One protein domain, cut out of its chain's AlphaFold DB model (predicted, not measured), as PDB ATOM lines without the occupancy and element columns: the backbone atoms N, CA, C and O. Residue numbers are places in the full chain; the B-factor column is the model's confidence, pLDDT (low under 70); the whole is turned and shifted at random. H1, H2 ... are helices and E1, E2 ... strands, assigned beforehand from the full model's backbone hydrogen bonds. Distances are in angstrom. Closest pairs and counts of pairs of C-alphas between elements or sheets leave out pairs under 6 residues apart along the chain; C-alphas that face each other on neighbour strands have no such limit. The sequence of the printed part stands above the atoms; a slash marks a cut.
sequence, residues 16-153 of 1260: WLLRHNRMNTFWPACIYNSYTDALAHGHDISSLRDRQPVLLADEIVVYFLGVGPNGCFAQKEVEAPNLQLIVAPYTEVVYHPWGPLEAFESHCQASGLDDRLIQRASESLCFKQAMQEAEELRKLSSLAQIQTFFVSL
ATOM      1  N   TRP A  16      39.660   0.584 -36.298       83.56
ATOM      2  CA  TRP A  16      40.326   1.076 -35.092       83.56
ATOM      3  C   TRP A  16      40.026   0.182 -33.885       83.56
ATOM      4  O   TRP A  16      38.989  -0.476 -33.825       83.56
ATOM      5  N   LEU A  17      40.916   0.187 -32.892       81.50
ATOM      6  CA  LEU A  17      40.625  -0.320 -31.550       81.50
ATOM      7  C   LEU A  17      40.117   0.850 -30.707       81.50
ATOM      8  O   LEU A  17      40.872   1.770 -30.405       81.50
ATOM      9  N   LEU A  18      38.833   0.837 -30.351       82.12
ATOM     10  CA  LEU A  18      38.115   1.991 -29.811       82.12
ATOM     11  C   LEU A  18      37.579   1.719 -28.402       82.12
ATOM     12  O   LEU A  18      36.888   0.732 -28.166       82.12
ATOM     13  N   ARG A  19      37.851   2.631 -27.465       79.81
ATOM     14  CA  ARG A  19      37.259   2.674 -26.125       79.81
ATOM     15  C   ARG A  19      36.494   3.979 -25.944       79.81
ATOM     16  O   ARG A  19      37.072   5.057 -25.818       79.81
ATOM     17  N   HIS A  20      35.177   3.861 -25.905       77.88
ATOM     18  CA  HIS A  20      34.286   4.930 -25.474       77.88
ATOM     19  C   HIS A  20      34.353   5.077 -23.943       77.88
ATOM     20  O   HIS A  20      34.566   4.088 -23.244       77.88
ATOM     21  N   ASN A  21      34.109   6.272 -23.398       69.94
ATOM     22  CA  ASN A  21      34.174   6.549 -21.951       69.94
ATOM     23  C   ASN A  21      33.244   5.685 -21.069       69.94
ATOM     24  O   ASN A  21      33.402   5.669 -19.851       69.94
ATOM     25  N   ARG A  22      32.285   4.965 -21.668       61.91
ATOM     26  CA  ARG A  22      31.386   4.007 -20.992       61.91
ATOM     27  C   ARG A  22      31.770   2.534 -21.214       61.91
ATOM     28  O   ARG A  22      30.944   1.665 -20.975       61.91
ATOM     29  N   MET A  23      32.974   2.255 -21.721       68.81
ATOM     30  CA  MET A  23      33.492   0.898 -21.925       68.81
ATOM     31  C   MET A  23      34.778   0.675 -21.123       68.81
ATOM     32  O   MET A  23      35.693   1.507 -21.109       68.81
ATOM     33  N   ASN A  24      34.851  -0.484 -20.472       68.06
ATOM     34  CA  ASN A  24      35.959  -0.843 -19.584       68.06
ATOM     35  C   ASN A  24      37.218  -1.297 -20.353       68.06
ATOM     36  O   ASN A  24      38.318  -1.245 -19.810       68.06
ATOM     37  N   THR A  25      37.081  -1.679 -21.628       74.88
ATOM     38  CA  THR A  25      38.166  -2.119 -22.525       74.88
ATOM     39  C   THR A  25      37.999  -1.538 -23.937       74.88
ATOM     40  O   THR A  25      36.973  -0.934 -24.255       74.88
ATOM     41  N   PHE A  26      39.027  -1.671 -24.783       80.06
ATOM     42  CA  PHE A  26      38.949  -1.324 -26.209       80.06
ATOM     43  C   PHE A  26      38.217  -2.417 -27.006       80.06
ATOM     44  O   PHE A  26      38.274  -3.591 -26.647       80.06
ATOM     45  N   TRP A  27      37.565  -2.037 -28.107       83.44
ATOM     46  CA  TRP A  27      36.805  -2.940 -28.978       83.44
ATOM     47  C   TRP A  27      37.029  -2.611 -30.469       83.44
ATOM     48  O   TRP A  27      37.188  -1.430 -30.790       83.44
ATOM     49  N   PRO A  28      37.048  -3.589 -31.399       83.56
ATOM     50  CA  PRO A  28      37.200  -3.314 -32.830       83.56
ATOM     51  C   PRO A  28      36.002  -2.543 -33.398       83.56
ATOM     52  O   PRO A  28      34.852  -2.970 -33.265       83.56
ATOM     53  N   ALA A  29      36.273  -1.408 -34.042       84.62
ATOM     54  CA  ALA A  29      35.243  -0.507 -34.541       84.62
ATOM     55  C   ALA A  29      35.616   0.176 -35.864       84.62
ATOM     56  O   ALA A  29      36.785   0.467 -36.131       84.62
ATOM     57  N   CYS A  30      34.597   0.501 -36.657       85.62
ATOM     58  CA  CYS A  30      34.702   1.384 -37.819       85.62
ATOM     59  C   CYS A  30      34.208   2.784 -37.431       85.62
ATOM     60  O   CYS A  30      33.170   2.913 -36.777       85.62
ATOM     61  N   ILE A  31      34.936   3.826 -37.841       84.38
ATOM     62  CA  ILE A  31      34.589   5.232 -37.578       84.38
ATOM     63  C   ILE A  31      34.183   5.900 -38.893       84.38
ATOM     64  O   ILE A  31      34.896   5.793 -39.889       84.38
ATOM     65  N   TYR A  32      33.063   6.618 -38.871       83.94
ATOM     66  CA  TYR A  32      32.495   7.337 -40.005       83.94
ATOM     67  C   TYR A  32      32.338   8.825 -39.667       83.94
ATOM     68  O   TYR A  32      31.804   9.181 -38.613       83.94
ATOM     69  N   ASN A  33      32.786   9.693 -40.579       77.56
ATOM     70  CA  ASN A  33      32.707  11.149 -40.416       77.56
ATOM     71  C   ASN A  33      31.326  11.707 -40.798       77.56
ATOM     72  O   ASN A  33      30.981  12.820 -40.408       77.56
ATOM     73  N   SER A  34      30.529  10.951 -41.558       76.62
ATOM     74  CA  SER A  34      29.168  11.324 -41.925       76.62
ATOM     75  C   SER A  34      28.208  10.131 -41.949       76.62
ATOM     76  O   SER A  34      28.589   8.973 -42.133       76.62
ATOM     77  N   TYR A  35      26.914  10.433 -41.834       77.38
ATOM     78  CA  TYR A  35      25.839   9.467 -42.069       77.38
ATOM     79  C   TYR A  35      25.827   8.905 -43.502       77.38
ATOM     80  O   TYR A  35      25.365   7.788 -43.721       77.38
ATOM     81  N   THR A  36      26.309   9.667 -44.483       75.38
ATOM     82  CA  THR A  36      26.422   9.232 -45.881       75.38
ATOM     83  C   THR A  36      27.494   8.159 -46.064       75.38
ATOM     84  O   THR A  36      27.236   7.186 -46.766       75.38
ATOM     85  N   ASP A  37      28.627   8.253 -45.362       75.19
ATOM     86  CA  ASP A  37      29.689   7.233 -45.406       75.19
ATOM     87  C   ASP A  37      29.212   5.907 -44.782       75.19
ATOM     88  O   ASP A  37      29.471   4.821 -45.301       75.19
ATOM     89  N   ALA A  38      28.454   5.991 -43.680       77.75
ATOM     90  CA  ALA A  38      27.863   4.825 -43.027       77.75
ATOM     91  C   ALA A  38      26.827   4.123 -43.929       77.75
ATOM     92  O   ALA A  38      26.860   2.898 -44.070       77.75
ATOM     93  N   LEU A  39      25.958   4.890 -44.602       76.75
ATOM     94  CA  LEU A  39      25.032   4.361 -45.613       76.75
ATOM     95  C   LEU A  39      25.763   3.744 -46.809       76.75
ATOM     96  O   LEU A  39      25.346   2.694 -47.292       76.75
ATOM     97  N   ALA A  40      26.858   4.353 -47.273       74.25
ATOM     98  CA  ALA A  40      27.635   3.833 -48.394       74.25
ATOM     99  C   ALA A  40      28.187   2.425 -48.114       74.25
ATOM    100  O   ALA A  40      28.273   1.614 -49.034       74.25
ATOM    101  N   HIS A  41      28.507   2.098 -46.857       72.12
ATOM    102  CA  HIS A  41      28.956   0.756 -46.462       72.12
ATOM    103  C   HIS A  41      27.798  -0.203 -46.104       72.12
ATOM    104  O   HIS A  41      28.057  -1.368 -45.820       72.12
ATOM    105  N   GLY A  42      26.537   0.240 -46.187       69.56
ATOM    106  CA  GLY A  42      25.346  -0.610 -46.050       69.56
ATOM    107  C   GLY A  42      24.676  -0.623 -44.670       69.56
ATOM    108  O   GLY A  42      23.845  -1.493 -44.423       69.56
ATOM    109  N   HIS A  43      25.007   0.311 -43.770       75.94
ATOM    110  CA  HIS A  43      24.418   0.354 -42.423       75.94
ATOM    111  C   HIS A  43      23.010   0.961 -42.404       75.94
ATOM    112  O   HIS A  43      22.795   2.046 -42.948       75.94
ATOM    113  N   ASP A  44      22.069   0.325 -41.693       72.31
ATOM    114  CA  ASP A  44      20.800   0.972 -41.341       72.31
ATOM    115  C   ASP A  44      21.022   1.993 -40.219       72.31
ATOM    116  O   ASP A  44      21.200   1.661 -39.046       72.31
ATOM    117  N   ILE A  45      21.003   3.264 -40.606       73.75
ATOM    118  CA  ILE A  45      21.179   4.405 -39.708       73.75
ATOM    119  C   ILE A  45      19.861   5.116 -39.371       73.75
ATOM    120  O   ILE A  45      19.893   6.186 -38.760       73.75
ATOM    121  N   SER A  46      18.709   4.569 -39.781       63.09
ATOM    122  CA  SER A  46      17.400   5.232 -39.663       63.09
ATOM    123  C   SER A  46      17.106   5.620 -38.211       63.09
ATOM    124  O   SER A  46      16.873   6.787 -37.906       63.09
ATOM    125  N   SER A  47      17.297   4.670 -37.293       61.12
ATOM    126  CA  SER A  47      17.105   4.857 -35.847       61.12
ATOM    127  C   SER A  47      18.053   5.873 -35.184       61.12
ATOM    128  O   SER A  47      17.745   6.367 -34.095       61.12
ATOM    129  N   LEU A  48      19.186   6.207 -35.818       66.56
ATOM    130  CA  LEU A  48      20.058   7.306 -35.389       66.56
ATOM    131  C   LEU A  48      19.605   8.638 -35.992       66.56
ATOM    132  O   LEU A  48      19.511   9.617 -35.258       66.56
ATOM    133  N   ARG A  49      19.258   8.673 -37.285       62.00
ATOM    134  CA  ARG A  49      18.754   9.883 -37.960       62.00
ATOM    135  C   ARG A  49      17.443  10.398 -37.363       62.00
ATOM    136  O   ARG A  49      17.289  11.608 -37.235       62.00
ATOM    137  N   ASP A  50      16.550   9.508 -36.933       59.00
ATOM    138  CA  ASP A  50      15.300   9.869 -36.242       59.00
ATOM    139  C   ASP A  50      15.543  10.567 -34.891       59.00
ATOM    140  O   ASP A  50      14.713  11.347 -34.425       59.00
ATOM    141  N   ARG A  51      16.685  10.290 -34.246       54.88
ATOM    142  CA  ARG A  51      17.087  10.893 -32.962       54.88
ATOM    143  C   ARG A  51      17.956  12.134 -33.148       54.88
ATOM    144  O   ARG A  51      17.871  13.062 -32.348       54.88
ATOM    145  N   GLN A  52      18.793  12.133 -34.180       67.06
ATOM    146  CA  GLN A  52      19.787  13.158 -34.466       67.06
ATOM    147  C   GLN A  52      19.953  13.291 -35.992       67.06
ATOM    148  O   GLN A  52      20.800  12.635 -36.590       67.06
ATOM    149  N   PRO A  53      19.143  14.127 -36.667       63.22
ATOM    150  CA  PRO A  53      19.136  14.197 -38.133       63.22
ATOM    151  C   PRO A  53      20.377  14.885 -38.731       63.22
ATOM    152  O   PRO A  53      20.593  14.811 -39.940       63.22
ATOM    153  N   VAL A  54      21.185  15.558 -37.904       68.25
ATOM    154  CA  VAL A  54      22.413  16.269 -38.288       68.25
ATOM    155  C   VAL A  54      23.476  16.020 -37.216       68.25
ATOM    156  O   VAL A  54      23.199  16.206 -36.032       68.25
ATOM    157  N   LEU A  55      24.680  15.624 -37.637       72.44
ATOM    158  CA  LEU A  55      25.857  15.512 -36.767       72.44
ATOM    159  C   LEU A  55      26.438  16.904 -36.480       72.44
ATOM    160  O   LEU A  55      26.525  17.751 -37.374       72.44
ATOM    161  N   LEU A  56      26.863  17.131 -35.243       72.94
ATOM    162  CA  LEU A  56      27.661  18.287 -34.847       72.94
ATOM    163  C   LEU A  56      29.104  18.143 -35.359       72.94
ATOM    164  O   LEU A  56      29.576  17.052 -35.669       72.94
ATOM    165  N   ALA A  57      29.829  19.261 -35.444       67.62
ATOM    166  CA  ALA A  57      31.178  19.304 -36.024       67.62
ATOM    167  C   ALA A  57      32.255  18.553 -35.205       67.62
ATOM    168  O   ALA A  57      33.396  18.432 -35.653       67.62
ATOM    169  N   ASP A  58      31.909  18.087 -34.006       77.56
ATOM    170  CA  ASP A  58      32.727  17.279 -33.106       77.56
ATOM    171  C   ASP A  58      32.190  15.849 -32.898       77.56
ATOM    172  O   ASP A  58      32.761  15.110 -32.099       77.56
ATOM    173  N   GLU A  59      31.144  15.430 -33.617       81.62
ATOM    174  CA  GLU A  59      30.549  14.089 -33.530       81.62
ATOM    175  C   GLU A  59      31.002  13.148 -34.653       81.62
ATOM    176  O   GLU A  59      31.261  13.557 -35.783       81.62
ATOM    177  N   ILE A  60      31.059  11.856 -34.329       83.38
ATOM    178  CA  ILE A  60      31.364  10.755 -35.248       83.38
ATOM    179  C   ILE A  60      30.349   9.621 -35.075       83.38
ATOM    180  O   ILE A  60      29.808   9.407 -33.987       83.38
ATOM    181  N   VAL A  61      30.115   8.866 -36.148       82.62
ATOM    182  CA  VAL A  61      29.319   7.631 -36.111       82.62
ATOM    183  C   VAL A  61      30.271   6.446 -35.970       82.62
ATOM    184  O   VAL A  61      31.251   6.337 -36.707       82.62
ATOM    185  N   VAL A  62      30.001   5.559 -35.014       83.06
ATOM    186  CA  VAL A  62      30.867   4.424 -34.668       83.06
ATOM    187  C   VAL A  62      30.075   3.123 -34.764       83.06
ATOM    188  O   VAL A  62      29.015   3.000 -34.152       83.06
ATOM    189  N   TYR A  63      30.607   2.155 -35.508       84.12
ATOM    190  CA  TYR A  63      30.079   0.790 -35.633       84.12
ATOM    191  C   TYR A  63      31.000  -0.195 -34.903       84.12
ATOM    192  O   TYR A  63      32.205  -0.176 -35.153       84.12
ATOM    193  N   PHE A  64      30.456  -1.073 -34.058       84.06
ATOM    194  CA  PHE A  64      31.214  -2.106 -33.338       84.06
ATOM    195  C   PHE A  64      31.063  -3.486 -33.998       84.06
ATOM    196  O   PHE A  64      29.951  -3.960 -34.227       84.06
ATOM    197  N   LEU A  65      32.191  -4.146 -34.278       78.19
ATOM    198  CA  LEU A  65      32.244  -5.493 -34.874       78.19
ATOM    199  C   LEU A  65      31.957  -6.576 -33.816       78.19
ATOM    200  O   LEU A  65      32.184  -6.350 -32.630       78.19
ATOM    201  N   GLY A  66      31.448  -7.746 -34.206       68.75
ATOM    202  CA  GLY A  66      31.112  -8.855 -33.298       68.75
ATOM    203  C   GLY A  66      29.930  -8.615 -32.343       68.75
ATOM    204  O   GLY A  66      29.679  -9.436 -31.460       68.75
ATOM    205  N   VAL A  67      29.192  -7.508 -32.493       64.44
ATOM    206  CA  VAL A  67      28.060  -7.125 -31.628       64.44
ATOM    207  C   VAL A  67      26.731  -7.369 -32.353       64.44
ATOM    208  O   VAL A  67      26.066  -6.446 -32.816       64.44
ATOM    209  N   GLY A  68      26.349  -8.644 -32.467       50.78
ATOM    210  CA  GLY A  68      25.039  -9.076 -32.974       50.78
ATOM    211  C   GLY A  68      24.074  -9.515 -31.857       50.78
ATOM    212  O   GLY A  68      24.510  -9.759 -30.727       50.78
ATOM    213  N   PRO A  69      22.770  -9.705 -32.148       38.31
ATOM    214  CA  PRO A  69      21.760 -10.072 -31.143       38.31
ATOM    215  C   PRO A  69      22.061 -11.391 -30.407       38.31
ATOM    216  O   PRO A  69      21.713 -11.535 -29.236       38.31
ATOM    217  N   ASN A  70      22.776 -12.325 -31.044       35.78
ATOM    218  CA  ASN A  70      23.179 -13.591 -30.422       35.78
ATOM    219  C   ASN A  70      24.357 -13.446 -29.435       35.78
ATOM    220  O   ASN A  70      24.526 -14.300 -28.568       35.78
ATOM    221  N   GLY A  71      25.134 -12.356 -29.498       36.66
ATOM    222  CA  GLY A  71      26.224 -12.088 -28.548       36.66
ATOM    223  C   GLY A  71      25.732 -11.798 -27.124       36.66
ATOM    224  O   GLY A  71      26.443 -12.049 -26.155       36.66
ATOM    225  N   CYS A  72      24.484 -11.344 -26.971       31.92
ATOM    226  CA  CYS A  72      23.910 -10.951 -25.679       31.92
ATOM    227  C   CYS A  72      23.427 -12.127 -24.802       31.92
ATOM    228  O   CYS A  72      22.993 -11.903 -23.671       31.92
ATOM    229  N   PHE A  73      23.499 -13.374 -25.285       31.78
ATOM    230  CA  PHE A  73      23.128 -14.567 -24.505       31.78
ATOM    231  C   PHE A  73      24.313 -15.239 -23.788       31.78
ATOM    232  O   PHE A  73      24.107 -16.082 -22.912       31.78
ATOM    233  N   ALA A  74      25.550 -14.831 -24.081       30.67
ATOM    234  CA  ALA A  74      26.745 -15.286 -23.376       30.67
ATOM    235  C   ALA A  74      26.927 -14.543 -22.034       30.67
ATOM    236  O   ALA A  74      27.688 -13.589 -21.961       30.67
ATOM    237  N   GLN A  75      26.217 -15.006 -20.994       30.39
ATOM    238  CA  GLN A  75      26.380 -14.704 -19.553       30.39
ATOM    239  C   GLN A  75      26.617 -13.229 -19.128       30.39
ATOM    240  O   GLN A  75      27.639 -12.615 -19.414       30.39
ATOM    241  N   LYS A  76      25.707 -12.696 -18.293       36.75
ATOM    242  CA  LYS A  76      25.775 -11.354 -17.670       36.75
ATOM    243  C   LYS A  76      27.026 -11.132 -16.793       36.75
ATOM    244  O   LYS A  76      26.921 -11.169 -15.570       36.75
ATOM    245  N   GLU A  77      28.188 -10.866 -17.383       36.41
ATOM    246  CA  GLU A  77      29.402 -10.611 -16.593       36.41
ATOM    247  C   GLU A  77      30.485  -9.748 -17.282       36.41
ATOM    248  O   GLU A  77      31.561  -9.551 -16.720       36.41
ATOM    249  N   VAL A  78      30.210  -9.190 -18.469       39.00
ATOM    250  CA  VAL A  78      31.010  -8.119 -19.103       39.00
ATOM    251  C   VAL A  78      30.069  -7.118 -19.784       39.00
ATOM    252  O   VAL A  78      29.131  -7.516 -20.471       39.00
ATOM    253  N   GLU A  79      30.321  -5.819 -19.615       44.56
ATOM    254  CA  GLU A  79      29.572  -4.737 -20.275       44.56
ATOM    255  C   GLU A  79      30.012  -4.566 -21.741       44.56
ATOM    256  O   GLU A  79      30.741  -3.637 -22.090       44.56
ATOM    257  N   ALA A  80      29.567  -5.474 -22.613       40.66
ATOM    258  CA  ALA A  80      29.585  -5.237 -24.055       40.66
ATOM    259  C   ALA A  80      28.591  -4.109 -24.422       40.66
ATOM    260  O   ALA A  80      27.550  -3.970 -23.766       40.66
ATOM    261  N   PRO A  81      28.859  -3.291 -25.458       43.78
ATOM    262  CA  PRO A  81      27.925  -2.251 -25.871       43.78
ATOM    263  C   PRO A  81      26.645  -2.883 -26.435       43.78
ATOM    264  O   PRO A  81      26.673  -3.533 -27.471       43.78
ATOM    265  N   ASN A  82      25.491  -2.637 -25.804       43.00
ATOM    266  CA  ASN A  82      24.174  -3.124 -26.261       43.00
ATOM    267  C   ASN A  82      23.673  -2.461 -27.572       43.00
ATOM    268  O   ASN A  82      22.476  -2.463 -27.853       43.00
ATOM    269  N   LEU A  83      24.561  -1.815 -28.334       52.34
ATOM    270  CA  LEU A  83      24.273  -1.043 -29.540       52.34
ATOM    271  C   LEU A  83      25.407  -1.259 -30.547       52.34
ATOM    272  O   LEU A  83      26.540  -0.841 -30.315       52.34
ATOM    273  N   GLN A  84      25.073  -1.881 -31.675       68.44
ATOM    274  CA  GLN A  84      25.985  -2.168 -32.787       68.44
ATOM    275  C   GLN A  84      26.472  -0.889 -33.502       68.44
ATOM    276  O   GLN A  84      27.550  -0.878 -34.091       68.44
ATOM    277  N   LEU A  85      25.698   0.200 -33.416       75.75
ATOM    278  CA  LEU A  85      25.976   1.503 -34.023       75.75
ATOM    279  C   LEU A  85      25.620   2.634 -33.039       75.75
ATOM    280  O   LEU A  85      24.537   2.618 -32.448       75.75
ATOM    281  N   ILE A  86      26.504   3.623 -32.868       78.00
ATOM    282  CA  ILE A  86      26.292   4.800 -32.004       78.00
ATOM    283  C   ILE A  86      26.729   6.108 -32.682       78.00
ATOM    284  O   ILE A  86      27.577   6.104 -33.572       78.00
ATOM    285  N   VAL A  87      26.193   7.237 -32.208       81.69
ATOM    286  CA  VAL A  87      26.813   8.566 -32.364       81.69
ATOM    287  C   VAL A  87      27.575   8.871 -31.074       81.69
ATOM    288  O   VAL A  87      27.051   8.613 -29.988       81.69
ATOM    289  N   ALA A  88      28.788   9.412 -31.174       79.00
ATOM    290  CA  ALA A  88      29.548   9.889 -30.021       79.00
ATOM    291  C   ALA A  88      30.355  11.151 -30.370       79.00
ATOM    292  O   ALA A  88      30.894  11.238 -31.478       79.00
ATOM    293  N   PRO A  89      30.505  12.114 -29.442       81.44
ATOM    294  CA  PRO A  89      31.459  13.196 -29.614       81.44
ATOM    295  C   PRO A  89      32.886  12.641 -29.545       81.44
ATOM    296  O   PRO A  89      33.216  11.803 -28.702       81.44
ATOM    297  N   TYR A  90      33.766  13.166 -30.389       76.88
ATOM    298  CA  TYR A  90      35.179  12.791 -30.508       76.88
ATOM    299  C   TYR A  90      35.957  12.923 -29.181       76.88
ATOM    300  O   TYR A  90      37.012  12.323 -29.002       76.88
ATOM    301  N   THR A  91      35.441  13.703 -28.226       73.69
ATOM    302  CA  THR A  91      36.019  13.875 -26.882       73.69
ATOM    303  C   THR A  91      35.645  12.769 -25.884       73.69
ATOM    304  O   THR A  91      36.295  12.660 -24.846       73.69
ATOM    305  N   GLU A  92      34.650  11.922 -26.185       75.56
ATOM    306  CA  GLU A  92      34.271  10.752 -25.369       75.56
ATOM    307  C   GLU A  92      34.853   9.425 -25.895       75.56
ATOM    308  O   GLU A  92      34.527   8.347 -25.388       75.56
ATOM    309  N   VAL A  93      35.730   9.497 -26.901       78.38
ATOM    310  CA  VAL A  93      36.273   8.354 -27.644       78.38
ATOM    311  C   VAL A  93      37.804   8.372 -27.623       78.38
ATOM    312  O   VAL A  93      38.434   9.261 -28.187       78.38
ATOM    313  N   VAL A  94      38.413   7.344 -27.029       79.75
ATOM    314  CA  VAL A  94      39.843   7.040 -27.190       79.75
ATOM    315  C   VAL A  94      39.970   5.930 -28.225       79.75
ATOM    316  O   VAL A  94      39.295   4.910 -28.112       79.75
ATOM    317  N   TYR A  95      40.831   6.091 -29.225       82.19
ATOM    318  CA  TYR A  95      41.029   5.079 -30.260       82.19
ATOM    319  C   TYR A  95      42.516   4.918 -30.602       82.19
ATOM    320  O   TYR A  95      43.274   5.887 -30.611       82.19
ATOM    321  N   HIS A  96      42.918   3.681 -30.887       79.69
ATOM    322  CA  HIS A  96      44.252   3.292 -31.349       79.69
ATOM    323  C   HIS A  96      44.149   2.644 -32.738       79.69
ATOM    324  O   HIS A  96      43.082   2.119 -33.081       79.69
ATOM    325  N   PRO A  97      45.221   2.653 -33.555       77.81
ATOM    326  CA  PRO A  97      45.264   1.892 -34.802       77.81
ATOM    327  C   PRO A  97      44.910   0.420 -34.562       77.81
ATOM    328  O   PRO A  97      45.335  -0.167 -33.567       77.81
ATOM    329  N   TRP A  98      44.139  -0.190 -35.463       76.31
ATOM    330  CA  TRP A  98      43.887  -1.626 -35.381       76.31
ATOM    331  C   TRP A  98      45.179  -2.425 -35.636       76.31
ATOM    332  O   TRP A  98      45.961  -2.102 -36.537       76.31
ATOM    333  N   GLY A  99      45.376  -3.497 -34.869       71.81
ATOM    334  CA  GLY A  99      46.506  -4.418 -34.971       71.81
ATOM    335  C   GLY A  99      46.174  -5.792 -34.370       71.81
ATOM    336  O   GLY A  99      45.070  -5.969 -33.857       71.81
ATOM    337  N   PRO A 100      47.100  -6.768 -34.425       68.94
ATOM    338  CA  PRO A 100      46.892  -8.115 -33.885       68.94
ATOM    339  C   PRO A 100      46.722  -8.117 -32.356       68.94
ATOM    340  O   PRO A 100      46.959  -7.112 -31.687       68.94
ATOM    341  N   LEU A 101      46.349  -9.268 -31.785       68.19
ATOM    342  CA  LEU A 101      46.035  -9.411 -30.353       68.19
ATOM    343  C   LEU A 101      47.166  -8.919 -29.422       68.19
ATOM    344  O   LEU A 101      46.901  -8.234 -28.440       68.19
ATOM    345  N   GLU A 102      48.423  -9.168 -29.792       66.56
ATOM    346  CA  GLU A 102      49.627  -8.693 -29.087       66.56
ATOM    347  C   GLU A 102      49.708  -7.151 -29.017       66.56
ATOM    348  O   GLU A 102      50.156  -6.569 -28.024       66.56
ATOM    349  N   ALA A 103      49.227  -6.461 -30.058       67.81
ATOM    350  CA  ALA A 103      49.132  -5.005 -30.079       67.81
ATOM    351  C   ALA A 103      47.958  -4.503 -29.222       67.81
ATOM    352  O   ALA A 103      48.096  -3.476 -28.561       67.81
ATOM    353  N   PHE A 104      46.829  -5.221 -29.177       77.31
ATOM    354  CA  PHE A 104      45.705  -4.879 -28.294       77.31
ATOM    355  C   PHE A 104      46.125  -4.862 -26.817       77.31
ATOM    356  O   PHE A 104      45.841  -3.886 -26.122       77.31
ATOM    357  N   GLU A 105      46.848  -5.885 -26.352       73.56
ATOM    358  CA  GLU A 105      47.333  -5.949 -24.966       73.56
ATOM    359  C   GLU A 105      48.316  -4.801 -24.677       73.56
ATOM    360  O   GLU A 105      48.129  -4.050 -23.715       73.56
ATOM    361  N   SER A 106      49.258  -4.554 -25.596       74.31
ATOM    362  CA  SER A 106      50.200  -3.423 -25.539       74.31
ATOM    363  C   SER A 106      49.498  -2.054 -25.461       74.31
ATOM    364  O   SER A 106      49.859  -1.205 -24.644       74.31
ATOM    365  N   HIS A 107      48.465  -1.822 -26.281       73.50
ATOM    366  CA  HIS A 107      47.685  -0.578 -26.283       73.50
ATOM    367  C   HIS A 107      46.836  -0.411 -25.016       73.50
ATOM    368  O   HIS A 107      46.663   0.715 -24.539       73.50
ATOM    369  N   CYS A 108      46.327  -1.502 -24.440       72.19
ATOM    370  CA  CYS A 108      45.576  -1.463 -23.187       72.19
ATOM    371  C   CYS A 108      46.480  -1.140 -21.986       72.19
ATOM    372  O   CYS A 108      46.125  -0.270 -21.188       72.19
ATOM    373  N   GLN A 109      47.666  -1.753 -21.904       72.56
ATOM    374  CA  GLN A 109      48.667  -1.456 -20.872       72.56
ATOM    375  C   GLN A 109      49.177  -0.010 -20.976       72.56
ATOM    376  O   GLN A 109      49.182   0.717 -19.983       72.56
ATOM    377  N   ALA A 110      49.487   0.467 -22.188       72.38
ATOM    378  CA  ALA A 110      49.845   1.870 -22.432       72.38
ATOM    379  C   ALA A 110      48.717   2.868 -22.086       72.38
ATOM    380  O   ALA A 110      48.982   4.052 -21.883       72.38
ATOM    381  N   SER A 111      47.467   2.398 -22.000       69.62
ATOM    382  CA  SER A 111      46.294   3.191 -21.603       69.62
ATOM    383  C   SER A 111      45.942   3.073 -20.110       69.62
ATOM    384  O   SER A 111      44.940   3.651 -19.685       69.62
ATOM    385  N   GLY A 112      46.729   2.337 -19.313       68.00
ATOM    386  CA  GLY A 112      46.541   2.200 -17.863       68.00
ATOM    387  C   GLY A 112      45.337   1.350 -17.437       68.00
ATOM    388  O   GLY A 112      44.747   1.624 -16.391       68.00
ATOM    389  N   LEU A 113      44.935   0.361 -18.242       74.00
ATOM    390  CA  LEU A 113      43.876  -0.594 -17.887       74.00
ATOM    391  C   LEU A 113      44.423  -1.745 -17.018       74.00
ATOM    392  O   LEU A 113      45.578  -2.130 -17.161       74.00
ATOM    393  N   ASP A 114      43.587  -2.302 -16.134       73.38
ATOM    394  CA  ASP A 114      43.923  -3.471 -15.299       73.38
ATOM    395  C   ASP A 114      44.132  -4.718 -16.176       73.38
ATOM    396  O   ASP A 114      43.223  -5.107 -16.916       73.38
ATOM    397  N   ASP A 115      45.292  -5.374 -16.057       71.50
ATOM    398  CA  ASP A 115      45.644  -6.607 -16.779       71.50
ATOM    399  C   ASP A 115      44.562  -7.696 -16.662       71.50
ATOM    400  O   ASP A 115      44.332  -8.453 -17.606       71.50
ATOM    401  N   ARG A 116      43.817  -7.742 -15.548       68.12
ATOM    402  CA  ARG A 116      42.694  -8.678 -15.357       68.12
ATOM    403  C   ARG A 116      41.533  -8.425 -16.316       68.12
ATOM    404  O   ARG A 116      40.864  -9.371 -16.726       68.12
ATOM    405  N   LEU A 117      41.277  -7.165 -16.668       70.06
ATOM    406  CA  LEU A 117      40.268  -6.791 -17.664       70.06
ATOM    407  C   LEU A 117      40.786  -7.027 -19.087       70.06
ATOM    408  O   LEU A 117      40.005  -7.422 -19.949       70.06
ATOM    409  N   ILE A 118      42.091  -6.838 -19.314       73.31
ATOM    410  CA  ILE A 118      42.750  -7.126 -20.595       73.31
ATOM    411  C   ILE A 118      42.640  -8.622 -20.907       73.31
ATOM    412  O   ILE A 118      42.063  -8.972 -21.933       73.31
ATOM    413  N   GLN A 119      43.076  -9.495 -19.990       71.56
ATOM    414  CA  GLN A 119      42.977 -10.951 -20.144       71.56
ATOM    415  C   GLN A 119      41.517 -11.407 -20.307       71.56
ATOM    416  O   GLN A 119      41.198 -12.186 -21.202       71.56
ATOM    417  N   ARG A 120      40.590 -10.878 -19.496       73.12
ATOM    418  CA  ARG A 120      39.159 -11.218 -19.598       73.12
ATOM    419  C   ARG A 120      38.541 -10.800 -20.943       73.12
ATOM    420  O   ARG A 120      37.612 -11.456 -21.414       73.12
ATOM    421  N   ALA A 121      39.042  -9.733 -21.567       69.00
ATOM    422  CA  ALA A 121      38.637  -9.325 -22.909       69.00
ATOM    423  C   ALA A 121      39.312 -10.166 -24.005       69.00
ATOM    424  O   ALA A 121      38.606 -10.648 -24.888       69.00
ATOM    425  N   SER A 122      40.628 -10.411 -23.935       71.88
ATOM    426  CA  SER A 122      41.343 -11.225 -24.932       71.88
ATOM    427  C   SER A 122      40.917 -12.698 -24.908       71.88
ATOM    428  O   SER A 122      40.928 -13.358 -25.947       71.88
ATOM    429  N   GLU A 123      40.432 -13.214 -23.776       74.88
ATOM    430  CA  GLU A 123      39.822 -14.545 -23.685       74.88
ATOM    431  C   GLU A 123      38.396 -14.617 -24.269       74.88
ATOM    432  O   GLU A 123      37.993 -15.696 -24.722       74.88
ATOM    433  N   SER A 124      37.659 -13.500 -24.332       78.50
ATOM    434  CA  SER A 124      36.243 -13.456 -24.730       78.50
ATOM    435  C   SER A 124      35.993 -13.933 -26.164       78.50
ATOM    436  O   SER A 124      36.647 -13.516 -27.122       78.50
ATOM    437  N   LEU A 125      34.986 -14.796 -26.327       70.06
ATOM    438  CA  LEU A 125      34.650 -15.421 -27.610       70.06
ATOM    439  C   LEU A 125      34.082 -14.392 -28.608       70.06
ATOM    440  O   LEU A 125      34.497 -14.375 -29.764       70.06
ATOM    441  N   CYS A 126      33.249 -13.456 -28.139       71.75
ATOM    442  CA  CYS A 126      32.732 -12.354 -28.958       71.75
ATOM    443  C   CYS A 126      33.828 -11.351 -29.360       71.75
ATOM    444  O   CYS A 126      33.780 -10.798 -30.453       71.75
ATOM    445  N   PHE A 127      34.849 -11.147 -28.518       79.81
ATOM    446  CA  PHE A 127      35.996 -10.300 -28.867       79.81
ATOM    447  C   PHE A 127      36.875 -10.963 -29.938       79.81
ATOM    448  O   PHE A 127      37.264 -10.320 -30.909       79.81
ATOM    449  N   LYS A 128      37.117 -12.278 -29.826       76.81
ATOM    450  CA  LYS A 128      37.797 -13.072 -30.867       76.81
ATOM    451  C   LYS A 128      37.045 -13.032 -32.203       76.81
ATOM    452  O   LYS A 128      37.682 -12.875 -33.240       76.81
ATOM    453  N   GLN A 129      35.711 -13.099 -32.176       77.25
ATOM    454  CA  GLN A 129      34.866 -12.922 -33.364       77.25
ATOM    455  C   GLN A 129      34.987 -11.503 -33.946       77.25
ATOM    456  O   GLN A 129      35.298 -11.371 -35.125       77.25
ATOM    457  N   ALA A 130      34.879 -10.449 -33.128       79.44
ATOM    458  CA  ALA A 130      35.073  -9.061 -33.569       79.44
ATOM    459  C   ALA A 130      36.459  -8.814 -34.203       79.44
ATOM    460  O   ALA A 130      36.584  -8.069 -35.177       79.44
ATOM    461  N   MET A 131      37.507  -9.455 -33.672       79.25
ATOM    462  CA  MET A 131      38.862  -9.408 -34.228       79.25
ATOM    463  C   MET A 131      38.984 -10.163 -35.560       79.25
ATOM    464  O   MET A 131      39.690  -9.689 -36.449       79.25
ATOM    465  N   GLN A 132      38.287 -11.292 -35.730       79.56
ATOM    466  CA  GLN A 132      38.228 -12.007 -37.008       79.56
ATOM    467  C   GLN A 132      37.438 -11.216 -38.062       79.56
ATOM    468  O   GLN A 132      37.924 -11.051 -39.178       79.56
ATOM    469  N   GLU A 133      36.275 -10.661 -37.711       82.31
ATOM    470  CA  GLU A 133      35.486  -9.801 -38.604       82.31
ATOM    471  C   GLU A 133      36.295  -8.586 -39.081       82.31
ATOM    472  O   GLU A 133      36.250  -8.242 -40.259       82.31
ATOM    473  N   ALA A 134      37.092  -7.969 -38.200       81.94
ATOM    474  CA  ALA A 134      38.008  -6.886 -38.562       81.94
ATOM    475  C   ALA A 134      39.107  -7.333 -39.548       81.94
ATOM    476  O   ALA A 134      39.389  -6.647 -40.533       81.94
ATOM    477  N   GLU A 135      39.719  -8.490 -39.295       81.62
ATOM    478  CA  GLU A 135      40.761  -9.096 -40.132       81.62
ATOM    479  C   GLU A 135      40.216  -9.550 -41.503       81.62
ATOM    480  O   GLU A 135      40.951  -9.546 -42.490       81.62
ATOM    481  N   GLU A 136      38.935  -9.907 -41.610       80.94
ATOM    482  CA  GLU A 136      38.256 -10.196 -42.882       80.94
ATOM    483  C   GLU A 136      37.855  -8.914 -43.625       80.94
ATOM    484  O   GLU A 136      38.194  -8.765 -44.800       80.94
ATOM    485  N   LEU A 137      37.243  -7.943 -42.937       80.94
ATOM    486  CA  LEU A 137      36.860  -6.641 -43.497       80.94
ATOM    487  C   LEU A 137      38.068  -5.899 -44.100       80.94
ATOM    488  O   LEU A 137      37.966  -5.320 -45.181       80.94
ATOM    489  N   ARG A 138      39.241  -5.984 -43.452       79.00
ATOM    490  CA  ARG A 138      40.514  -5.410 -43.928       79.00
ATOM    491  C   ARG A 138      40.980  -5.953 -45.289       79.00
ATOM    492  O   ARG A 138      41.776  -5.296 -45.958       79.00
ATOM    493  N   LYS A 139      40.530  -7.143 -45.702       78.88
ATOM    494  CA  LYS A 139      40.922  -7.773 -46.978       78.88
ATOM    495  C   LYS A 139      40.057  -7.332 -48.163       78.88
ATOM    496  O   LYS A 139      40.378  -7.678 -49.299       78.88
ATOM    497  N   LEU A 140      38.976  -6.594 -47.915       81.62
ATOM    498  CA  LEU A 140      38.052  -6.122 -48.944       81.62
ATOM    499  C   LEU A 140      38.525  -4.774 -49.500       81.62
ATOM    500  O   LEU A 140      38.869  -3.869 -48.745       81.62
ATOM    501  N   SER A 141      38.530  -4.634 -50.827       69.56
ATOM    502  CA  SER A 141      39.038  -3.438 -51.524       69.56
ATOM    503  C   SER A 141      38.020  -2.790 -52.467       69.56
ATOM    504  O   SER A 141      38.350  -1.860 -53.200       69.56
ATOM    505  N   SER A 142      36.774  -3.271 -52.452       77.31
ATOM    506  CA  SER A 142      35.674  -2.766 -53.275       77.31
ATOM    507  C   SER A 142      34.435  -2.493 -52.428       77.31
ATOM    508  O   SER A 142      34.020  -3.335 -51.630       77.31
ATOM    509  N   LEU A 143      33.790  -1.348 -52.666       75.06
ATOM    510  CA  LEU A 143      32.561  -0.929 -51.987       75.06
ATOM    511  C   LEU A 143      31.449  -1.993 -52.065       75.06
ATOM    512  O   LEU A 143      30.761  -2.245 -51.082       75.06
ATOM    513  N   ALA A 144      31.325  -2.685 -53.202       72.06
ATOM    514  CA  ALA A 144      30.344  -3.755 -53.377       72.06
ATOM    515  C   ALA A 144      30.667  -5.006 -52.537       72.06
ATOM    516  O   ALA A 144      29.758  -5.666 -52.037       72.06
ATOM    517  N   GLN A 145      31.952  -5.325 -52.335       76.94
ATOM    518  CA  GLN A 145      32.368  -6.410 -51.436       76.94
ATOM    519  C   GLN A 145      32.084  -6.039 -49.978       76.94
ATOM    520  O   GLN A 145      31.566  -6.862 -49.232       76.94
ATOM    521  N   ILE A 146      32.370  -4.791 -49.602       78.06
ATOM    522  CA  ILE A 146      32.111  -4.220 -48.274       78.06
ATOM    523  C   ILE A 146      30.615  -4.281 -47.930       78.06
ATOM    524  O   ILE A 146      30.245  -4.833 -46.896       78.06
ATOM    525  N   GLN A 147      29.753  -3.792 -48.827       76.06
ATOM    526  CA  GLN A 147      28.297  -3.881 -48.678       76.06
ATOM    527  C   GLN A 147      27.836  -5.341 -48.575       76.06
ATOM    528  O   GLN A 147      27.067  -5.679 -47.679       76.06
ATOM    529  N   THR A 148      28.345  -6.229 -49.438       76.12
ATOM    530  CA  THR A 148      28.013  -7.664 -49.399       76.12
ATOM    531  C   THR A 148      28.454  -8.315 -48.083       76.12
ATOM    532  O   THR A 148      27.737  -9.164 -47.567       76.12
ATOM    533  N   PHE A 149      29.585  -7.911 -47.499       79.94
ATOM    534  CA  PHE A 149      30.066  -8.415 -46.211       79.94
ATOM    535  C   PHE A 149      29.166  -7.972 -45.052       79.94
ATOM    536  O   PHE A 149      28.700  -8.824 -44.297       79.94
ATOM    537  N   PHE A 150      28.825  -6.682 -44.946       75.69
ATOM    538  CA  PHE A 150      27.898  -6.214 -43.906       75.69
ATOM    539  C   PHE A 150      26.486  -6.803 -44.073       75.69
ATOM    540  O   PHE A 150      25.870  -7.218 -43.091       75.69
ATOM    541  N   VAL A 151      25.999  -6.951 -45.310       70.75
ATOM    542  CA  VAL A 151      24.739  -7.656 -45.599       70.75
ATOM    543  C   VAL A 151      24.832  -9.148 -45.254       70.75
ATOM    544  O   VAL A 151      23.874  -9.693 -44.717       70.75
ATOM    545  N   SER A 152      25.973  -9.807 -45.479       68.69
ATOM    546  CA  SER A 152      26.206 -11.209 -45.096       68.69
ATOM    547  C   SER A 152      26.190 -11.403 -43.576       68.69
ATOM    548  O   SER A 152      25.523 -12.314 -43.085       68.69
ATOM    549  N   LEU A 153      26.828 -10.503 -42.811       69.00
ATOM    550  CA  LEU A 153      26.745 -10.500 -41.345       69.00
ATOM    551  C   LEU A 153      25.278 -10.430 -40.878       69.00
ATOM    552  O   LEU A 153      24.867 -11.226 -40.035       69.00
TER     553      LEU A 153
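AT A GLANCE: This is residues 16 to 153 of the 1260 residues of the protein "Uncharacterized protein AlNc14C77G5144" of Albugo laibachii Nc14 (UniProt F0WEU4). A strongly twisted sheet of five short strands, curled like part of a barrel, makes the core, and helices pack on it in separate places: H6 along E2, H4 on E5, and H1 on E3 and E2. H5 pairs with H4 as a helical hairpin, H7 folds back after H6, and H3 lies in a long stretch between E3 and E4. The 138 printed residues hold E1 E2 H1 H2 E3 H3 E4 E5 H4 H5 H6 H7 in chain order; the sheet runs E4 E3 E2 E1 E5, antiparallel, and the class is mixed, helices and strands. The whole is compact, with a radius of gyration of the C-alphas of 14.9 A and spans of 39 by 30 by 29 A.

HOW THE PARTS SIT: E1, residues 16 to 20, and E2, residues 27 to 32, form a hairpin; N 18 and O 27 are 2.8 A apart, within hydrogen-bond range. Pairing is staggered: E2 pairs with E1 over 27 to 29 and with E3, residues 59 to 64, over 29 to 32, where N 32 and O 61 are 2.8 A apart. E4, residues 85 to 89, is an edge strand beside E3, with N 62 and O 86 at 2.9 A. E5, residues 93 to 97, is the edge strand beside E1, with N 19 and O 94 at 2.8 A. H1, residues 35 to 40, is on the sheet at a height of 9.6 A, only just over E3 and E2 with 3 C-alphas on each. H2, residues 46 to 49, only grazes the sheet. H4, residues 101 to 110, is over E5 at a height of 10.0 A. H5, residues 115 to 123, touches H4, opposite ways at a shallow tilt of 21 degrees; their closest C-alphas, of Glu 105 and Ile 118, are 6.4 A apart. H6, residues 125 to 137, is over E2 at a height of 8.9 A and runs along it, at 24 degrees on the local plane. H7, residues 143 to 153, and H3, residues 69 to 73, are not on the sheet; each is close to H6 but not clearly touching. Every O i to N i+4 pair is within range in H1, H4, H5, H6 and H7; H3 has 0 of 1, and 0 of 2 for i+3; H2 is too short.

IN THESE COORDINATES: E1 begins at C-alpha 16 (40.326, 1.076, -35.092). E2 is 15.7 A long, E3 16.2 A, H4 14.3 A, H6 18.3 A and H7 15.4 A, ending at C-alpha 153 (26.745, -10.500, -41.345).

THE WHOLE: The C-alphas farthest apart, of Asp 114 and Ala 144, are 40.4 A apart. The printed part has no cut, and H3 to E4 is the long link. Mean pLDDT of the printed part is 70.7; 45 residues are under 70, among them 46 to 54 and 66 to 84.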